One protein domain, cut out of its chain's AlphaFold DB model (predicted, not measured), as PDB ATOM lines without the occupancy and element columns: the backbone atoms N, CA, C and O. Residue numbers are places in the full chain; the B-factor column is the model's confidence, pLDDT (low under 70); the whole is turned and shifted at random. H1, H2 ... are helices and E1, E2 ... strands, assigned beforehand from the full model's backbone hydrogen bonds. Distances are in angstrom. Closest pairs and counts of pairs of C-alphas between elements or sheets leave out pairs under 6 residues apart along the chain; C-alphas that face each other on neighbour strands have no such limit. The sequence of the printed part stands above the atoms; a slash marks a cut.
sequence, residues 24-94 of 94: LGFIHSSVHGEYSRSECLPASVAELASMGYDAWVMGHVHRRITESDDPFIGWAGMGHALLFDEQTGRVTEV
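Overview. This is residues 24 to 94 of the 94 residues of an uncharacterized protein of Corynebacterium phoceense (UniProt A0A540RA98). A small twisted four-strand sheet stands between a short helix, H1, over one face and a two-strand hairpin, E5 and E6, loosely over the other. A long loop, residues 29 to 44, reaches out at the end of the longest axis opposite that hairpin. The 71 printed residues hold E1, H1, E2, E3, E4, E5 and E6 in chain order; the main sheet, E1 E2 E4 E3, is mixed. The class is mostly strand, with under half of the residues in named elements. The whole is compact, with a radius of gyration of the C-alphas of 11.7 A, and flat, spanning 38 by 28 by 15 A.

Arrangement. In the sheet, inner strand E2, residues 55 to 59, is parallel to edge strand E1, residues 24 to 28, at 22 degrees; N 25 and O 55 are 2.8 A apart, within hydrogen-bond range. E2 is parallel to E4, residues 72 to 75, at 8 degrees, with N 56 and O 72 at 2.8 A. E4 and edge strand E3, residues 65 to 69, form an antiparallel hairpin, with N 67 and O 73 at 2.8 A. H1, residues 45 to 50, is on the sheet at a height of 8.9 A, only just over E2 and E4, with 3 of its C-alphas falling on each. On the local plane it runs slantwise to the strands, at 43 degrees to E2; its closest C-alphas with E4 are Val 45 and Ile 73, 7.1 A. Every O i to N i+4 pair in H1 is within hydrogen-bond range. E1, H1 and E2 form a strand-helix-strand unit, two parallel neighbour strands with a helix between them in the chain, with a right-handed crossover. E5, residues 82 to 84, and E6, residues 91 to 93, form an antiparallel hairpin, with N 83 and O 92 at 2.8 A. The closest C-alphas of E4 and E6 are Phe 72 and Val 91, 6.4 A; H1 is apart from E5 and E6.

Along the chain. E1 begins at C-alpha 24, (161.291, 174.681, 136.633). E1 and E2 are each 13.5 A long, E3 10.6 A, E4 9.9 A, H1 8.6 A, E6 7.2 A and E5 6.5 A. E6 ends at C-alpha 93, (149.532, 170.398, 127.819).

Size, cuts and confidence. The C-alphas farthest apart, Arg 37 and Gln 87, are 38.9 A apart. The printed part has no cut; the link from E1 to H1, 16 residues, is long. Mean pLDDT of the printed part is 86.3, and residues 32 to 42 are under 70.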
ATOM      1  N   LEU A  24     161.388 175.473 137.855       95.94
ATOM      2  CA  LEU A  24     161.291 174.681 136.633       95.94
ATOM      3  C   LEU A  24     162.688 174.430 136.052       95.94
ATOM      4  O   LEU A  24     163.390 175.363 135.660       95.94
ATOM      5  N   GLY A  25     163.090 173.164 135.996       94.25
ATOM      6  CA  GLY A  25     164.347 172.726 135.401       94.25
ATOM      7  C   GLY A  25     164.196 172.415 133.911       94.25
ATOM      8  O   GLY A  25     163.197 171.835 133.483       94.25
ATOM      9  N   PHE A  26     165.213 172.761 133.118       92.56
ATOM     10  CA  PHE A  26     165.276 172.479 131.681       92.56
ATOM     11  C   PHE A  26     166.568 171.758 131.299       92.56
ATOM     12  O   PHE A  26     167.655 172.338 131.326       92.56
ATOM     13  N   ILE A  27     166.468 170.505 130.869       88.62
ATOM     14  CA  ILE A  27     167.645 169.725 130.475       88.62
ATOM     15  C   ILE A  27     167.478 169.137 129.078       88.62
ATOM     16  O   ILE A  27     166.456 168.548 128.748       88.62
ATOM     17  N   HIS A  28     168.497 169.279 128.233       88.25
ATOM     18  CA  HIS A  28     168.537 168.627 126.928       88.25
ATOM     19  C   HIS A  28     169.348 167.334 127.043       88.25
ATOM     20  O   HIS A  28     170.544 167.315 126.761       88.25
ATOM     21  N   SER A  29     168.713 166.259 127.505       83.62
ATOM     22  CA  SER A  29     169.371 164.958 127.664       83.62
ATOM     23  C   SER A  29     168.381 163.796 127.538       83.62
ATOM     24  O   SER A  29     167.171 163.984 127.388       83.62
ATOM     25  N   SER A  30     168.909 162.576 127.584       78.38
ATOM     26  CA  SER A  30     168.145 161.339 127.715       78.38
ATOM     27  C   SER A  30     168.221 160.827 129.159       78.38
ATOM     28  O   SER A  30     169.262 161.015 129.789       78.38
ATOM     29  N   VAL A  31     167.178 160.149 129.665       77.62
ATOM     30  CA  VAL A  31     167.259 159.422 130.953       77.62
ATOM     31  C   VAL A  31     167.456 157.916 130.830       77.62
ATOM     32  O   VAL A  31     167.856 157.273 131.794       77.62
ATOM     33  N   HIS A  32     167.249 157.355 129.636       67.69
ATOM     34  CA  HIS A  32     167.293 155.902 129.443       67.69
ATOM     35  C   HIS A  32     168.459 155.425 128.578       67.69
ATOM     36  O   HIS A  32     168.672 154.228 128.447       67.69
ATOM     37  N   GLY A  33     169.233 156.313 127.944       61.25
ATOM     38  CA  GLY A  33     170.302 155.918 127.003       61.25
ATOM     39  C   GLY A  33     169.810 155.173 125.743       61.25
ATOM     40  O   GLY A  33     170.520 155.097 124.749       61.25
ATOM     41  N   GLU A  34     168.559 154.707 125.733       63.94
ATOM     42  CA  GLU A  34     167.888 153.972 124.654       63.94
ATOM     43  C   GLU A  34     167.796 154.768 123.345       63.94
ATOM     44  O   GLU A  34     167.739 154.196 122.257       63.94
ATOM     45  N   TYR A  35     167.799 156.101 123.444       57.84
ATOM     46  CA  TYR A  35     167.617 157.014 122.315       57.84
ATOM     47  C   TYR A  35     168.932 157.602 121.770       57.84
ATOM     48  O   TYR A  35     168.890 158.366 120.804       57.84
ATOM     49  N   SER A  36     170.102 157.227 122.314       54.41
ATOM     50  CA  SER A  36     171.407 157.722 121.855       54.41
ATOM     51  C   SER A  36     172.398 156.588 121.561       54.41
ATOM     52  O   SER A  36     172.645 155.709 122.375       54.41
ATOM     53  N   ARG A  37     173.025 156.615 120.374       52.28
ATOM     54  CA  ARG A  37     174.116 155.684 120.001       52.28
ATOM     55  C   ARG A  37     175.487 156.064 120.586       52.28
ATOM     56  O   ARG A  37     176.446 155.320 120.409       52.28
ATOM     57  N   SER A  38     175.566 157.209 121.256       48.97
ATOM     58  CA  SER A  38     176.751 157.754 121.926       48.97
ATOM     59  C   SER A  38     176.388 158.065 123.380       48.97
ATOM     60  O   SER A  38     175.200 158.236 123.662       48.97
ATOM     61  N   GLU A  39     177.370 158.158 124.286       49.72
ATOM     62  CA  GLU A  39     177.169 158.625 125.670       49.72
ATOM     63  C   GLU A  39     176.581 160.049 125.665       49.72
ATOM     64  O   GLU A  39     177.291 161.053 125.667       49.72
ATOM     65  N   CYS A  40     175.256 160.156 125.622       54.62
ATOM     66  CA  CYS A  40     174.565 161.318 126.149       54.62
ATOM     67  C   CYS A  40     174.720 161.206 127.655       54.62
ATOM     68  O   CYS A  40     174.251 160.211 128.187       54.62
ATOM     69  N   LEU A  41     175.396 162.171 128.290       60.44
ATOM     70  CA  LEU A  41     175.521 162.313 129.745       60.44
ATOM     71  C   LEU A  41     174.142 162.093 130.391       60.44
ATOM     72  O   LEU A  41     173.331 163.030 130.416       60.44
ATOM     73  N   PRO A  42     173.823 160.862 130.821       64.25
ATOM     74  CA  PRO A  42     172.461 160.529 131.162       64.25
ATOM     75  C   PRO A  42     172.216 161.063 132.566       64.25
ATOM     76  O   PRO A  42     173.030 160.865 133.466       64.25
ATOM     77  N   ALA A  43     171.117 161.785 132.738       75.00
ATOM     78  CA  ALA A  43     170.531 161.956 134.060       75.00
ATOM     79  C   ALA A  43     169.587 160.774 134.295       75.00
ATOM     80  O   ALA A  43     169.109 160.179 133.341       75.00
ATOM     81  N   SER A  44     169.271 160.427 135.529       85.94
ATOM     82  CA  SER A  44     168.179 159.502 135.835       85.94
ATOM     83  C   SER A  44     166.975 160.258 136.387       85.94
ATOM     84  O   SER A  44     167.103 161.345 136.950       85.94
ATOM     85  N   VAL A  45     165.788 159.660 136.272       89.75
ATOM     86  CA  VAL A  45     164.561 160.201 136.886       89.75
ATOM     87  C   VAL A  45     164.765 160.424 138.391       89.75
ATOM     88  O   VAL A  45     164.364 161.455 138.924       89.75
ATOM     89  N   ALA A  46     165.448 159.494 139.066       90.25
ATOM     90  CA  ALA A  46     165.747 159.586 140.493       90.25
ATOM     91  C   ALA A  46     166.680 160.760 140.831       90.25
ATOM     92  O   ALA A  46     166.439 161.471 141.804       90.25
ATOM     93  N   GLU A  47     167.720 160.987 140.028       89.19
ATOM     94  CA  GLU A  47     168.636 162.117 140.212       89.19
ATOM     95  C   GLU A  47     167.910 163.451 140.032       89.19
ATOM     96  O   GLU A  47     167.990 164.302 140.916       89.19
ATOM     97  N   LEU A  48     167.124 163.603 138.961       91.62
ATOM     98  CA  LEU A  48     166.333 164.814 138.721       91.62
ATOM     99  C   LEU A  48     165.330 165.075 139.856       91.62
ATOM    100  O   LEU A  48     165.246 166.193 140.365       91.62
ATOM    101  N   ALA A  49     164.615 164.045 140.312       93.25
ATOM    102  CA  ALA A  49     163.698 164.168 141.445       93.25
ATOM    103  C   ALA A  49     164.424 164.576 142.743       93.25
ATOM    104  O   ALA A  49     163.907 165.373 143.522       93.25
ATOM    105  N   SER A  50     165.647 164.078 142.964       92.81
ATOM    106  CA  SER A  50     166.431 164.387 144.168       92.81
ATOM    107  C   SER A  50     166.902 165.843 144.258       92.81
ATOM    108  O   SER A  50     167.230 166.309 145.348       92.81
ATOM    109  N   MET A  51     166.908 166.577 143.140       91.69
ATOM    110  CA  MET A  51     167.339 167.977 143.095       91.69
ATOM    111  C   MET A  51     166.348 168.957 143.738       91.69
ATOM    112  O   MET A  51     166.716 170.101 143.995       91.69
ATOM    113  N   GLY A  52     165.103 168.538 143.992       93.94
ATOM    114  CA  GLY A  52     164.102 169.364 144.679       93.94
ATOM    115  C   GLY A  52     163.493 170.487 143.834       93.94
ATOM    116  O   GLY A  52     163.004 171.465 144.392       93.94
ATOM    117  N   TYR A  53     163.544 170.368 142.506       95.75
ATOM    118  CA  TYR A  53     162.789 171.221 141.587       95.75
ATOM    119  C   TYR A  53     161.322 170.776 141.521       95.75
ATOM    120  O   TYR A  53     161.029 169.590 141.676       95.75
ATOM    121  N   ASP A  54     160.418 171.712 141.233       96.44
ATOM    122  CA  ASP A  54     158.978 171.447 141.137       96.44
ATOM    123  C   ASP A  54     158.622 170.671 139.859       96.44
ATOM    124  O   ASP A  54     157.694 169.864 139.841       96.44
ATOM    125  N   ALA A  55     159.386 170.884 138.783       97.06
ATOM    126  CA  ALA A  55     159.242 170.150 137.532       97.06
ATOM    127  C   ALA A  55     160.530 170.157 136.695       97.06
ATOM    128  O   ALA A  55     161.338 171.083 136.768       97.06
ATOM    129  N   TRP A  56     160.668 169.154 135.829       95.69
ATOM    130  CA  TRP A  56     161.716 169.020 134.824       95.69
ATOM    131  C   TRP A  56     161.113 168.837 133.434       95.69
ATOM    132  O   TRP A  56     160.490 167.815 133.132       95.69
ATOM    133  N   VAL A  57     161.353 169.811 132.558       95.12
ATOM    134  CA  VAL A  57     161.005 169.722 131.139       95.12
ATOM    135  C   VAL A  57     162.257 169.393 130.341       95.12
ATOM    136  O   VAL A  57     163.257 170.113 130.357       95.12
ATOM    137  N   MET A  58     162.198 168.279 129.624       92.56
ATOM    138  CA  MET A  58     163.338 167.727 128.913       92.56
ATOM    139  C   MET A  58     163.255 167.976 127.399       92.56
ATOM    140  O   MET A  58     162.195 167.872 126.777       92.56
ATOM    141  N   GLY A  59     164.406 168.270 126.792       88.25
ATOM    142  CA  GLY A  59     164.650 168.204 125.346       88.25
ATOM    143  C   GLY A  59     165.392 166.918 124.966       88.25
ATOM    144  O   GLY A  59     165.706 166.136 125.852       88.25
ATOM    145  N   HIS A  60     165.702 166.725 123.675       88.31
ATOM    146  CA  HIS A  60     166.338 165.544 123.046       88.31
ATOM    147  C   HIS A  60     165.361 164.549 122.401       88.31
ATOM    148  O   HIS A  60     165.495 164.243 121.217       88.31
ATOM    149  N   VAL A  61     164.357 164.060 123.133       88.31
ATOM    150  CA  VAL A  61     163.390 163.090 122.593       88.31
ATOM    151  C   VAL A  61     162.252 163.815 121.870       88.31
ATOM    152  O   VAL A  61     161.599 164.694 122.421       88.31
ATOM    153  N   HIS A  62     162.003 163.443 120.610       91.62
ATOM    154  CA  HIS A  62     161.003 164.099 119.750       91.62
ATOM    155  C   HIS A  62     159.562 163.642 120.018       91.62
ATOM    156  O   HIS A  62     158.620 164.228 119.487       91.62
ATOM    157  N   ARG A  63     159.380 162.602 120.831       90.19
ATOM    158  CA  ARG A  63     158.071 162.149 121.300       90.19
ATOM    159  C   ARG A  63     157.802 162.729 122.684       90.19
ATOM    160  O   ARG A  63     158.699 162.736 123.520       90.19
ATOM    161  N   ARG A  64     156.556 163.132 122.932       91.62
ATOM    162  CA  ARG A  64     156.086 163.471 124.275       91.62
ATOM    163  C   ARG A  64     156.082 162.226 125.159       91.62
ATOM    164  O   ARG A  64     155.462 161.222 124.807       91.62
ATOM    165  N   ILE A  65     156.782 162.288 126.285       92.50
ATOM    166  CA  ILE A  65     156.875 161.187 127.248       92.50
ATOM    167  C   ILE A  65     156.902 161.793 128.647       92.50
ATOM    168  O   ILE A  65     157.667 162.723 128.891       92.50
ATOM    169  N   THR A  66     156.093 161.241 129.545       94.81
ATOM    170  CA  THR A  66     156.119 161.544 130.977       94.81
ATOM    171  C   THR A  66     156.721 160.348 131.702       94.81
ATOM    172  O   THR A  66     156.199 159.241 131.596       94.81
ATOM    173  N   GLU A  67     157.830 160.575 132.397       94.56
ATOM    174  CA  GLU A  67     158.540 159.580 133.210       94.56
ATOM    175  C   GLU A  67     158.107 159.638 134.682       94.56
ATOM    176  O   GLU A  67     158.134 158.629 135.383       94.56
ATOM    177  N   SER A  68     157.683 160.815 135.148       95.38
ATOM    178  CA  SER A  68     157.105 161.044 136.472       95.38
ATOM    179  C   SER A  68     156.044 162.138 136.395       95.38
ATOM    180  O   SER A  68     156.230 163.124 135.681       95.38
ATOM    181  N   ASP A  69     154.952 161.973 137.140       94.00
ATOM    182  CA  ASP A  69     153.893 162.979 137.270       94.00
ATOM    183  C   ASP A  69     154.113 163.931 138.464       94.00
ATOM    184  O   ASP A  69     153.619 165.057 138.425       94.00
ATOM    185  N   ASP A  70     154.841 163.505 139.507       93.56
ATOM    186  CA  ASP A  70     155.073 164.287 140.735       93.56
ATOM    187  C   ASP A  70     156.459 163.994 141.369       93.56
ATOM    188  O   ASP A  70     156.643 162.924 141.963       93.56
ATOM    189  N   PRO A  71     157.456 164.893 141.226       94.31
ATOM    190  CA  PRO A  71     157.421 166.083 140.372       94.31
ATOM    191  C   PRO A  71     157.310 165.679 138.897       94.31
ATOM    192  O   PRO A  71     157.696 164.566 138.516       94.31
ATOM    193  N   PHE A  72     156.801 166.577 138.049       97.38
ATOM    194  CA  PHE A  72     156.741 166.304 136.614       97.38
ATOM    195  C   PHE A  72     158.158 166.119 136.063       97.38
ATOM    196  O   PHE A  72     159.001 166.998 136.224       97.38
ATOM    197  N   ILE A  73     158.418 165.007 135.381       95.88
ATOM    198  CA  ILE A  73     159.667 164.759 134.653       95.88
ATOM    199  C   ILE A  73     159.290 164.177 133.302       95.88
ATOM    200  O   ILE A  73     158.686 163.105 133.226       95.88
ATOM    201  N   GLY A  74     159.637 164.866 132.220       94.75
ATOM    202  CA  GLY A  74     159.300 164.369 130.895       94.75
ATOM    203  C   GLY A  74     159.772 165.245 129.752       94.75
ATOM    204  O   GLY A  74     160.139 166.407 129.928       94.75
ATOM    205  N   TRP A  75     159.730 164.681 128.550       94.38
ATOM    206  CA  TRP A  75     160.037 165.401 127.322       94.38
ATOM    207  C   TRP A  75     158.788 166.039 126.745       94.38
ATOM    208  O   TRP A  75     157.751 165.384 126.608       94.38
ATOM    209  N   ALA A  76     158.922 167.293 126.313       94.75
ATOM    210  CA  ALA A  76     157.854 167.972 125.588       94.75
ATOM    211  C   ALA A  76     157.552 167.269 124.252       94.75
ATOM    212  O   ALA A  76     156.399 167.170 123.846       94.75
ATOM    213  N   GLY A  77     158.571 166.719 123.589       93.12
ATOM    214  CA  GLY A  77     158.455 166.242 122.216       93.12
ATOM    215  C   GLY A  77     158.527 167.384 121.198       93.12
ATOM    216  O   GLY A  77     158.750 168.546 121.535       93.12
ATOM    217  N   MET A  78     158.374 167.052 119.919       93.31
ATOM    218  CA  MET A  78     158.455 168.025 118.833       93.31
ATOM    219  C   MET A  78     157.096 168.690 118.597       93.31
ATOM    220  O   MET A  78     156.138 168.018 118.233       93.31
ATOM    221  N   GLY A  79     157.032 170.017 118.748       88.44
ATOM    222  CA  GLY A  79     155.831 170.799 118.431       88.44
ATOM    223  C   GLY A  79     154.731 170.773 119.497       88.44
ATOM    224  O   GLY A  79     153.603 171.135 119.185       88.44
ATOM    225  N   HIS A  80     155.046 170.372 120.729       89.62
ATOM    226  CA  HIS A  80     154.124 170.455 121.863       89.62
ATOM    227  C   HIS A  80     154.458 171.657 122.747       89.62
ATOM    228  O   HIS A  80     155.630 171.999 122.931       89.62
ATOM    229  N   ALA A  81     153.425 172.261 123.326       91.88
ATOM    230  CA  ALA A  81     153.554 173.277 124.358       91.88
ATOM    231  C   ALA A  81     153.144 172.691 125.713       91.88
ATOM    232  O   ALA A  81     152.202 171.902 125.810       91.88
ATOM    233  N   LEU A  82     153.876 173.077 126.756       94.69
ATOM    234  CA  LEU A  82     153.583 172.717 128.135       94.69
ATOM    235  C   LEU A  82     153.337 173.995 128.936       94.69
ATOM    236  O   LEU A  82     154.081 174.967 128.799       94.69
ATOM    237  N   LEU A  83     152.305 173.980 129.768       95.44
ATOM    238  CA  LEU A  83     152.017 175.015 130.746       95.44
ATOM    239  C   LEU A  83     152.540 174.558 132.104       95.44
ATOM    240  O   LEU A  83     152.197 173.471 132.559       95.44
ATOM    241  N   PHE A  84     153.345 175.397 132.747       96.12
ATOM    242  CA  PHE A  84     153.771 175.212 134.129       96.12
ATOM    243  C   PHE A  84     152.991 176.176 135.022       96.12
ATOM    244  O   PHE A  84     153.008 177.386 134.797       96.12
ATOM    245  N   ASP A  85     152.295 175.628 136.010       94.75
ATOM    246  CA  ASP A  85     151.602 176.399 137.034       94.75
ATOM    247  C   ASP A  85     152.547 176.641 138.215       94.75
ATOM    248  O   ASP A  85     152.836 175.738 138.998       94.75
ATOM    249  N   GLU A  86     153.004 177.883 138.354       92.81
ATOM    250  CA  GLU A  86     153.929 178.303 139.410       92.81
ATOM    251  C   GLU A  86     153.359 178.179 140.833       92.81
ATOM    252  O   GLU A  86     154.123 178.141 141.793       92.81
ATOM    253  N   GLN A  87     152.034 178.114 140.996       90.38
ATOM    254  CA  GLN A  87     151.411 177.982 142.314       90.38
ATOM    255  C   GLN A  87     151.342 176.529 142.777       90.38
ATOM    256  O   GLN A  87     151.342 176.267 143.980       90.38
ATOM    257  N   THR A  88     151.235 175.592 141.833       89.88
ATOM    258  CA  THR A  88     151.005 174.171 142.132       89.88
ATOM    259  C   THR A  88     152.163 173.262 141.733       89.88
ATOM    260  O   THR A  88     152.136 172.084 142.078       89.88
ATOM    261  N   GLY A  89     153.148 173.771 140.988       89.31
ATOM    262  CA  GLY A  89     154.244 172.986 140.412       89.31
ATOM    263  C   GLY A  89     153.807 172.064 139.269       89.31
ATOM    264  O   GLY A  89     154.609 171.302 138.733       89.31
ATOM    265  N   ARG A  90     152.527 172.101 138.874       92.56
ATOM    266  CA  ARG A  90     151.973 171.163 137.896       92.56
ATOM    267  C   ARG A  90     152.332 171.562 136.475       92.56
ATOM    268  O   ARG A  90     152.306 172.736 136.116       92.56
ATOM    269  N   VAL A  91     152.555 170.548 135.644       96.12
ATOM    270  CA  VAL A  91     152.748 170.705 134.201       96.12
ATOM    271  C   VAL A  91     151.567 170.099 133.445       96.12
ATOM    272  O   VAL A  91     151.169 168.960 133.699       96.12
ATOM    273  N   THR A  92     150.997 170.854 132.510       94.19
ATOM    274  CA  THR A  92     149.885 170.433 131.643       94.19
ATOM    275  C   THR A  92     150.190 170.723 130.174       94.19
ATOM    276  O   THR A  92     151.131 171.442 129.855       94.19
ATOM    277  N   GLU A  93     149.439 170.111 129.258       89.44
ATOM    278  CA  GLU A  93     149.532 170.398 127.819       89.44
ATOM    279  C   GLU A  93     148.641 171.593 127.446       89.44
ATOM    280  O   GLU A  93     147.619 171.825 128.101       89.44
ATOM    281  N   VAL A  94     149.045 172.334 126.406       82.25
ATOM    282  CA  VAL A  94     148.312 173.478 125.831       82.25
ATOM    283  C   VAL A  94     147.750 173.131 124.461       82.25
ATOM    284  O   VAL A  94     148.515 172.568 123.646       82.25
TER     285      VAL A  94